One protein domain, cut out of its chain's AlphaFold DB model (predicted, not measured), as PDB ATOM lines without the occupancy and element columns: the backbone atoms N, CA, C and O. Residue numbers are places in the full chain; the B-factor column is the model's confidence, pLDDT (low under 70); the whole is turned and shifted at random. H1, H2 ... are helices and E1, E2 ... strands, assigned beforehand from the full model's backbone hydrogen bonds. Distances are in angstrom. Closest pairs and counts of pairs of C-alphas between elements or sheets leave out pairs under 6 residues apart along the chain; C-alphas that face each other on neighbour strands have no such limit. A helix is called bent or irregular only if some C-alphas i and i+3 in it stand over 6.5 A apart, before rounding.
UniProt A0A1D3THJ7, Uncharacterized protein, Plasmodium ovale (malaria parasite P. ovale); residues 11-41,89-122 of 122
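What this domain is: This is residues 11 to 41 and 89 to 122 of the 122 residues of an uncharacterized protein of Plasmodium ovale (malaria parasite P. ovale) (UniProt A0A1D3THJ7). A very small three-stranded sheet has H3 packed on it near E3, while H1 leaves the end of E2 and extends away, with H2 turning off its far end, away from the sheet. A long loop, residues 106 to 118, leads from H3 back to E3. The 65 printed residues hold E1, E2, H1, H2, H3 and E3, in that order; the sheet, E2 E1 E3, is antiparallel and the class is mixed, helices and strands. The whole is compact, with a radius of gyration of the C-alphas of 11.5 A and spans of 32 by 31 by 18 A.

How they stand to each other: E1, residues 11 to 13, is the inner strand. E2, residues 19 to 21, forms a hairpin with it; N 20 and O 11 are 2.8 A apart, within hydrogen-bond range. E3, residues 119 to 121, is its other antiparallel neighbour, with N 12 and O 120 at 2.8 A. H3, residues 93 to 105, is on the sheet; its closest C-alphas to E3 are those of Asn 104 and Trp 119, 6.2 A. H1, residues 22 to 33, is on the sheet too, at a height of 8.0 A, over none of the strands. H1 and H3 on one face of the sheet make two layers, one of helices and one of strands. H1, with residues 25 to 29 alone, touches residues 99 to 103 of H3 at a steep tilt of 43 degrees, the same way; the closest C-alphas, of Ile 29 and Leu 103, are 6.7 A apart. H2, residues 35 to 41, touches H1 only at the corner, closest at the C-alphas of Asn 31 and Ala 38, 4.8 A. H1 and H3 have every O i to N i+4 pair within hydrogen-bond range; H2 has 0 of 3, and 2 of 4 O i to N i+3 pairs.

Where its parts are: E1 begins at C-alpha 11 (-19.280, 34.934, -32.228) and is 7.0 A long; E2 is 6.9 A and E3 7.2 A, ending at C-alpha 121 (-20.542, 37.962, -28.777). H1 is 16.6 A, H3 18.1 A and H2 10.6 A; H2 is only just irregular, C-alphas 36 and 39 being 6.7 A apart.

The domain as a whole: The C-alphas of Thr 40 and Lys 122 are the farthest apart, 32.1 A. Residues 42 to 88 are not printed; C-alphas 41 and 89 are 25.8 A apart across the cut. The link from H3 to E3 is long. Mean pLDDT of the printed part is 75.4, and residues 33 to 41, 89 to 95 and 122 are under 70.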
ATOM      1  N   TYR A  11     -20.384  33.985 -32.190       84.50
ATOM      2  CA  TYR A  11     -19.280  34.934 -32.228       84.50
ATOM      3  C   TYR A  11     -19.264  35.581 -33.601       84.50
ATOM      4  O   TYR A  11     -19.497  34.912 -34.601       84.50
ATOM      5  N   PHE A  12     -18.991  36.873 -33.690       89.19
ATOM      6  CA  PHE A  12     -18.867  37.548 -34.972       89.19
ATOM      7  C   PHE A  12     -17.646  38.448 -35.012       89.19
ATOM      8  O   PHE A  12     -17.229  39.022 -34.009       89.19
ATOM      9  N   CYS A  13     -17.071  38.572 -36.200       90.00
ATOM     10  CA  CYS A  13     -16.013  39.517 -36.473       90.00
ATOM     11  C   CYS A  13     -16.613  40.907 -36.688       90.00
ATOM     12  O   CYS A  13     -17.318  41.134 -37.673       90.00
ATOM     13  N   ARG A  14     -16.269  41.868 -35.828       90.00
ATOM     14  CA  ARG A  14     -16.706  43.270 -35.943       90.00
ATOM     15  C   ARG A  14     -16.302  43.943 -37.255       90.00
ATOM     16  O   ARG A  14     -16.969  44.873 -37.688       90.00
ATOM     17  N   LYS A  15     -15.215  43.496 -37.896       89.94
ATOM     18  CA  LYS A  15     -14.717  44.121 -39.130       89.94
ATOM     19  C   LYS A  15     -15.548  43.767 -40.362       89.94
ATOM     20  O   LYS A  15     -15.719  44.612 -41.232       89.94
ATOM     21  N   CYS A  16     -15.990  42.516 -40.481       89.00
ATOM     22  CA  CYS A  16     -16.616  42.003 -41.707       89.00
ATOM     23  C   CYS A  16     -17.980  41.344 -41.477       89.00
ATOM     24  O   CYS A  16     -18.534  40.758 -42.409       89.00
ATOM     25  N   ASN A  17     -18.494  41.406 -40.244       86.19
ATOM     26  CA  ASN A  17     -19.746  40.793 -39.803       86.19
ATOM     27  C   ASN A  17     -19.841  39.286 -40.099       86.19
ATOM     28  O   ASN A  17     -20.932  38.725 -40.156       86.19
ATOM     29  N   HIS A  18     -18.701  38.617 -40.290       87.06
ATOM     30  CA  HIS A  18     -18.666  37.167 -40.404       87.06
ATOM     31  C   HIS A  18     -18.941  36.561 -39.037       87.06
ATOM     32  O   HIS A  18     -18.240  36.890 -38.082       87.06
ATOM     33  N   TYR A  19     -19.948  35.702 -38.948       85.75
ATOM     34  CA  TYR A  19     -20.262  34.985 -37.726       85.75
ATOM     35  C   TYR A  19     -19.723  33.560 -37.790       85.75
ATOM     36  O   TYR A  19     -19.651  32.969 -38.864       85.75
ATOM     37  N   ILE A  20     -19.388  33.039 -36.618       83.75
ATOM     38  CA  ILE A  20     -19.075  31.643 -36.372       83.75
ATOM     39  C   ILE A  20     -19.909  31.143 -35.193       83.75
ATOM     40  O   ILE A  20     -20.273  31.900 -34.281       83.75
ATOM     41  N   LEU A  21     -20.226  29.860 -35.212       80.94
ATOM     42  CA  LEU A  21     -20.912  29.182 -34.120       80.94
ATOM     43  C   LEU A  21     -19.923  28.792 -33.016       80.94
ATOM     44  O   LEU A  21     -18.711  28.747 -33.220       80.94
ATOM     45  N   TYR A  22     -20.450  28.454 -31.839       75.81
ATOM     46  CA  TYR A  22     -19.639  27.991 -30.712       75.81
ATOM     47  C   TYR A  22     -18.688  26.840 -31.075       75.81
ATOM     48  O   TYR A  22     -17.510  26.872 -30.730       75.81
ATOM     49  N   ASN A  23     -19.181  25.854 -31.829       71.88
ATOM     50  CA  ASN A  23     -18.372  24.711 -32.259       71.88
ATOM     51  C   ASN A  23     -17.233  25.132 -33.200       71.88
ATOM     52  O   ASN A  23     -16.121  24.638 -33.067       71.88
ATOM     53  N   GLU A  24     -17.485  26.083 -34.099       77.38
ATOM     54  CA  GLU A  24     -16.463  26.611 -35.009       77.38
ATOM     55  C   GLU A  24     -15.406  27.420 -34.242       77.38
ATOM     56  O   GLU A  24     -14.214  27.315 -34.522       77.38
ATOM     57  N   ALA A  25     -15.806  28.177 -33.215       79.38
ATOM     58  CA  ALA A  25     -14.862  28.853 -32.322       79.38
ATOM     59  C   ALA A  25     -13.959  27.856 -31.577       79.38
ATOM     60  O   ALA A  25     -12.755  28.084 -31.458       79.38
ATOM     61  N   CYS A  26     -14.526  26.737 -31.122       75.69
ATOM     62  CA  CYS A  26     -13.775  25.640 -30.511       75.69
ATOM     63  C   CYS A  26     -12.741  25.045 -31.466       75.69
ATOM     64  O   CYS A  26     -11.587  24.868 -31.082       75.69
ATOM     65  N   GLU A  27     -13.126  24.793 -32.718       75.50
ATOM     66  CA  GLU A  27     -12.210  24.291 -33.745       75.50
ATOM     67  C   GLU A  27     -11.053  25.267 -34.001       75.50
ATOM     68  O   GLU A  27      -9.891  24.857 -34.059       75.50
ATOM     69  N   LEU A  28     -11.340  26.569 -34.093       80.25
ATOM     70  CA  LEU A  28     -10.310  27.590 -34.294       80.25
ATOM     71  C   LEU A  28      -9.318  27.658 -33.128       80.25
ATOM     72  O   LEU A  28      -8.108  27.737 -33.358       80.25
ATOM     73  N   ILE A  29      -9.810  27.599 -31.888       77.44
ATOM     74  CA  ILE A  29      -8.960  27.580 -30.691       77.44
ATOM     75  C   ILE A  29      -8.122  26.305 -30.656       77.44
ATOM     76  O   ILE A  29      -6.912  26.373 -30.446       77.44
ATOM     77  N   TYR A  30      -8.730  25.154 -30.931       73.62
ATOM     78  CA  TYR A  30      -8.028  23.877 -30.947       73.62
ATOM     79  C   TYR A  30      -6.884  23.866 -31.965       73.62
ATOM     80  O   TYR A  30      -5.751  23.537 -31.616       73.62
ATOM     81  N   ASN A  31      -7.153  24.296 -33.199       74.06
ATOM     82  CA  ASN A  31      -6.141  24.357 -34.252       74.06
ATOM     83  C   ASN A  31      -4.987  25.304 -33.902       74.06
ATOM     84  O   ASN A  31      -3.854  25.079 -34.330       74.06
ATOM     85  N   LYS A  32      -5.266  26.361 -33.132       76.19
ATOM     86  CA  LYS A  32      -4.259  27.322 -32.680       76.19
ATOM     87  C   LYS A  32      -3.393  26.771 -31.546       76.19
ATOM     88  O   LYS A  32      -2.182  26.961 -31.584       76.19
ATOM     89  N   VAL A  33      -3.998  26.118 -30.552       67.44
ATOM     90  CA  VAL A  33      -3.285  25.550 -29.391       67.44
ATOM     91  C   VAL A  33      -2.520  24.285 -29.781       67.44
ATOM     92  O   VAL A  33      -1.425  24.041 -29.275       67.44
ATOM     93  N   TYR A  34      -3.063  23.508 -30.717       64.19
ATOM     94  CA  TYR A  34      -2.487  22.248 -31.163       64.19
ATOM     95  C   TYR A  34      -2.321  22.175 -32.693       64.19
ATOM     96  O   TYR A  34      -2.940  21.333 -33.361       64.19
ATOM     97  N   PRO A  35      -1.458  23.015 -33.291       64.06
ATOM     98  CA  PRO A  35      -1.255  23.056 -34.742       64.06
ATOM     99  C   PRO A  35      -0.776  21.717 -35.329       64.06
ATOM    100  O   PRO A  35      -1.085  21.392 -36.478       64.06
ATOM    101  N   GLN A  36      -0.082  20.897 -34.534       57.31
ATOM    102  CA  GLN A  36       0.353  19.543 -34.890       57.31
ATOM    103  C   GLN A  36      -0.810  18.565 -35.127       57.31
ATOM    104  O   GLN A  36      -0.636  17.553 -35.809       57.31
ATOM    105  N   TYR A  37      -1.997  18.859 -34.587       52.50
ATOM    106  CA  TYR A  37      -3.210  18.056 -34.760       52.50
ATOM    107  C   TYR A  37      -4.183  18.667 -35.780       52.50
ATOM    108  O   TYR A  37      -5.014  17.942 -36.330       52.50
ATOM    109  N   ALA A  38      -4.034  19.954 -36.113       51.34
ATOM    110  CA  ALA A  38      -4.890  20.668 -37.065       51.34
ATOM    111  C   ALA A  38      -4.873  20.053 -38.480       51.34
ATOM    112  O   ALA A  38      -5.906  19.967 -39.143       51.34
ATOM    113  N   LYS A  39      -3.709  19.566 -38.940       46.75
ATOM    114  CA  LYS A  39      -3.565  18.948 -40.273       46.75
ATOM    115  C   LYS A  39      -4.227  17.575 -40.393       46.75
ATOM    116  O   LYS A  39      -4.597  17.185 -41.493       46.75
ATOM    117  N   THR A  40      -4.366  16.828 -39.298       47.97
ATOM    118  CA  THR A  40      -4.877  15.447 -39.366       47.97
ATOM    119  C   THR A  40      -6.406  15.395 -39.389       47.97
ATOM    120  O   THR A  40      -6.977  14.479 -39.966       47.97
ATOM    121  N   TYR A  41      -7.080  16.395 -38.814       40.16
ATOM    122  CA  TYR A  41      -8.544  16.419 -38.727       40.16
ATOM    123  C   TYR A  41      -9.230  16.849 -40.043       40.16
ATOM    124  O   TYR A  41     -10.359  16.445 -40.315       40.16
ATOM    125  N   ASP A  89     -24.443  22.643 -19.518       44.00
ATOM    126  CA  ASP A  89     -23.512  23.676 -19.034       44.00
ATOM    127  C   ASP A  89     -22.859  24.498 -20.163       44.00
ATOM    128  O   ASP A  89     -22.125  25.450 -19.903       44.00
ATOM    129  N   PHE A  90     -23.183  24.196 -21.424       43.81
ATOM    130  CA  PHE A  90     -22.738  24.940 -22.609       43.81
ATOM    131  C   PHE A  90     -23.127  26.417 -22.620       43.81
ATOM    132  O   PHE A  90     -22.428  27.235 -23.207       43.81
ATOM    133  N   ALA A  91     -24.255  26.748 -21.994       50.03
ATOM    134  CA  ALA A  91     -24.817  28.092 -21.983       50.03
ATOM    135  C   ALA A  91     -24.483  28.864 -20.696       50.03
ATOM    136  O   ALA A  91     -25.073  29.917 -20.438       50.03
ATOM    137  N   LYS A  92     -23.553  28.369 -19.864       56.88
ATOM    138  CA  LYS A  92     -23.028  29.170 -18.755       56.88
ATOM    139  C   LYS A  92     -22.265  30.351 -19.353       56.88
ATOM    140  O   LYS A  92     -21.293  30.154 -20.076       56.88
ATOM    141  N   LYS A  93     -22.729  31.574 -19.065       59.56
ATOM    142  CA  LYS A  93     -22.175  32.835 -19.595       59.56
ATOM    143  C   LYS A  93     -20.647  32.885 -19.497       59.56
ATOM    144  O   LYS A  93     -20.000  33.336 -20.436       59.56
ATOM    145  N   ASP A  94     -20.086  32.359 -18.415       60.84
ATOM    146  CA  ASP A  94     -18.644  32.344 -18.162       60.84
ATOM    147  C   ASP A  94     -17.862  31.575 -19.235       60.84
ATOM    148  O   ASP A  94     -16.819  32.047 -19.683       60.84
ATOM    149  N   ASN A  95     -18.400  30.460 -19.738       66.06
ATOM    150  CA  ASN A  95     -17.765  29.676 -20.802       66.06
ATOM    151  C   ASN A  95     -17.761  30.437 -22.133       66.06
ATOM    152  O   ASN A  95     -16.780  30.394 -22.875       66.06
ATOM    153  N   LEU A  96     -18.820  31.199 -22.420       72.94
ATOM    154  CA  LEU A  96     -18.907  32.009 -23.636       72.94
ATOM    155  C   LEU A  96     -17.917  33.180 -23.621       72.94
ATOM    156  O   LEU A  96     -17.250  33.460 -24.620       72.94
ATOM    157  N   TYR A  97     -17.774  33.847 -22.475       74.88
ATOM    158  CA  TYR A  97     -16.780  34.907 -22.310       74.88
ATOM    159  C   TYR A  97     -15.351  34.366 -22.317       74.88
ATOM    160  O   TYR A  97     -14.468  35.009 -22.884       74.88
ATOM    161  N   HIS A  98     -15.119  33.178 -21.756       76.06
ATOM    162  CA  HIS A  98     -13.816  32.519 -21.810       76.06
ATOM    163  C   HIS A  98     -13.421  32.181 -23.255       76.06
ATOM    164  O   HIS A  98     -12.309  32.472 -23.691       76.06
ATOM    165  N   MET A  99     -14.357  31.657 -24.042       77.44
ATOM    166  CA  MET A  99     -14.164  31.402 -25.470       77.44
ATOM    167  C   MET A  99     -13.890  32.688 -26.254       77.44
ATOM    168  O   MET A  99     -12.944  32.745 -27.038       77.44
ATOM    169  N   LEU A 100     -14.655  33.753 -26.002       83.88
ATOM    170  CA  LEU A 100     -14.403  35.065 -26.597       83.88
ATOM    171  C   LEU A 100     -13.015  35.615 -26.229       83.88
ATOM    172  O   LEU A 100     -12.337  36.228 -27.058       83.88
ATOM    173  N   HIS A 101     -12.592  35.401 -24.983       82.50
ATOM    174  CA  HIS A 101     -11.278  35.799 -24.504       82.50
ATOM    175  C   HIS A 101     -10.172  35.073 -25.267       82.50
ATOM    176  O   HIS A 101      -9.254  35.727 -25.754       82.50
ATOM    177  N   LEU A 102     -10.287  33.755 -25.433       80.88
ATOM    178  CA  LEU A 102      -9.341  32.941 -26.196       80.88
ATOM    179  C   LEU A 102      -9.320  33.296 -27.683       80.88
ATOM    180  O   LEU A 102      -8.251  33.352 -28.280       80.88
ATOM    181  N   LEU A 103     -10.475  33.585 -28.279       83.19
ATOM    182  CA  LEU A 103     -10.558  34.037 -29.667       83.19
ATOM    183  C   LEU A 103      -9.775  35.334 -29.903       83.19
ATOM    184  O   LEU A 103      -9.110  35.481 -30.926       83.19
ATOM    185  N   ASN A 104      -9.839  36.277 -28.966       84.00
ATOM    186  CA  ASN A 104      -9.105  37.529 -29.096       84.00
ATOM    187  C   ASN A 104      -7.644  37.365 -28.634       84.00
ATOM    188  O   ASN A 104      -6.733  37.458 -29.451       84.00
ATOM    189  N   ARG A 105      -7.397  37.001 -27.369       81.44
ATOM    190  CA  ARG A 105      -6.036  36.878 -26.810       81.44
ATOM    191  C   ARG A 105      -5.205  35.725 -27.372       81.44
ATOM    192  O   ARG A 105      -3.988  35.762 -27.253       81.44
ATOM    193  N   GLY A 106      -5.829  34.713 -27.966       75.62
ATOM    194  CA  GLY A 106      -5.140  33.597 -28.619       75.62
ATOM    195  C   GLY A 106      -4.645  33.916 -30.032       75.62
ATOM    196  O   GLY A 106      -4.259  33.000 -30.759       75.62
ATOM    197  N   ASP A 107      -4.689  35.181 -30.462       80.38
ATOM    198  CA  ASP A 107      -4.321  35.619 -31.810       80.38
ATOM    199  C   ASP A 107      -5.016  34.800 -32.911       80.38
ATOM    200  O   ASP A 107      -4.390  34.341 -33.882       80.38
ATOM    201  N   ILE A 108      -6.317  34.559 -32.736       82.75
ATOM    202  CA  ILE A 108      -7.133  33.815 -33.694       82.75
ATOM    203  C   ILE A 108      -7.726  34.809 -34.686       82.75
ATOM    204  O   ILE A 108      -8.575  35.638 -34.359       82.75
ATOM    205  N   LYS A 109      -7.259  34.726 -35.932       88.88
ATOM    206  CA  LYS A 109      -7.705  35.597 -37.022       88.88
ATOM    207  C   LYS A 109      -9.127  35.255 -37.440       88.88
ATOM    208  O   LYS A 109      -9.510  34.087 -37.482       88.88
ATOM    209  N   CYS A 110      -9.883  36.270 -37.842       88.38
ATOM    210  CA  CYS A 110     -11.106  36.043 -38.595       88.38
ATOM    211  C   CYS A 110     -10.783  35.289 -39.891       88.38
ATOM    212  O   CYS A 110      -9.971  35.744 -40.693       88.38
ATOM    213  N   THR A 111     -11.473  34.177 -40.122       84.56
ATOM    214  CA  THR A 111     -11.337  33.342 -41.325       84.56
ATOM    215  C   THR A 111     -11.692  34.083 -42.617       84.56
ATOM    216  O   THR A 111     -11.151  33.759 -43.667       84.56
ATOM    217  N   LYS A 112     -12.560  35.105 -42.552       87.62
ATOM    218  CA  LYS A 112     -13.001  35.881 -43.724       87.62
ATOM    219  C   LYS A 112     -12.110  37.084 -44.047       87.62
ATOM    220  O   LYS A 112     -11.847  37.339 -45.213       87.62
ATOM    221  N   CYS A 113     -11.703  37.870 -43.047       89.31
ATOM    222  CA  CYS A 113     -10.973  39.130 -43.273       89.31
ATOM    223  C   CYS A 113      -9.544  39.146 -42.713       89.31
ATOM    224  O   CYS A 113      -8.863  40.164 -42.822       89.31
ATOM    225  N   GLY A 114      -9.098  38.062 -42.074       87.50
ATOM    226  CA  GLY A 114      -7.740  37.914 -41.545       87.50
ATOM    227  C   GLY A 114      -7.407  38.778 -40.324       87.50
ATOM    228  O   GLY A 114      -6.289  38.695 -39.818       87.50
ATOM    229  N   GLN A 115      -8.342  39.597 -39.835       89.38
ATOM    230  CA  GLN A 115      -8.102  40.509 -38.716       89.38
ATOM    231  C   GLN A 115      -8.057  39.779 -37.371       89.38
ATOM    232  O   GLN A 115      -8.849  38.866 -37.123       89.38
ATOM    233  N   LEU A 116      -7.144  40.218 -36.505       87.81
ATOM    234  CA  LEU A 116      -6.973  39.752 -35.127       87.81
ATOM    235  C   LEU A 116      -7.823  40.579 -34.162       87.81
ATOM    236  O   LEU A 116      -8.109  41.738 -34.444       87.81
ATOM    237  N   ASN A 117      -8.167  40.010 -33.003       83.81
ATOM    238  CA  ASN A 117      -8.833  40.732 -31.910       83.81
ATOM    239  C   ASN A 117     -10.185  41.380 -32.284       83.81
ATOM    240  O   ASN A 117     -10.588  42.384 -31.700       83.81
ATOM    241  N   MET A 118     -10.882  40.825 -33.281       88.44
ATOM    242  CA  MET A 118     -12.149  41.372 -33.786       88.44
ATOM    243  C   MET A 118     -13.373  40.540 -33.400       88.44
ATOM    244  O   MET A 118     -14.476  40.868 -33.843       88.44
ATOM    245  N   TRP A 119     -13.206  39.463 -32.631       89.12
ATOM    246  CA  TRP A 119     -14.316  38.597 -32.252       89.12
ATOM    247  C   TRP A 119     -15.171  39.259 -31.178       89.12
ATOM    248  O   TRP A 119     -14.657  39.915 -30.270       89.12
ATOM    249  N   TYR A 120     -16.485  39.082 -31.282       87.50
ATOM    250  CA  TYR A 120     -17.462  39.623 -30.348       87.50
ATOM    251  C   TYR A 120     -18.656  38.688 -30.194       87.50
ATOM    252  O   TYR A 120     -18.965  37.937 -31.113       87.50
ATOM    253  N   MET A 121     -19.331  38.741 -29.049       82.00
ATOM    254  CA  MET A 121     -20.542  37.962 -28.777       82.00
ATOM    255  C   MET A 121     -21.767  38.883 -28.858       82.00
ATOM    256  O   MET A 121     -21.702  40.018 -28.379       82.00
ATOM    257  N   LYS A 122     -22.854  38.422 -29.488       66.62
ATOM    258  CA  LYS A 122     -24.153  39.113 -29.519       66.62
ATOM    259  C   LYS A 122     -25.235  38.227 -28.927       66.62
ATOM    260  O   LYS A 122     -25.183  37.009 -29.205       66.62
TER     261      LYS A 122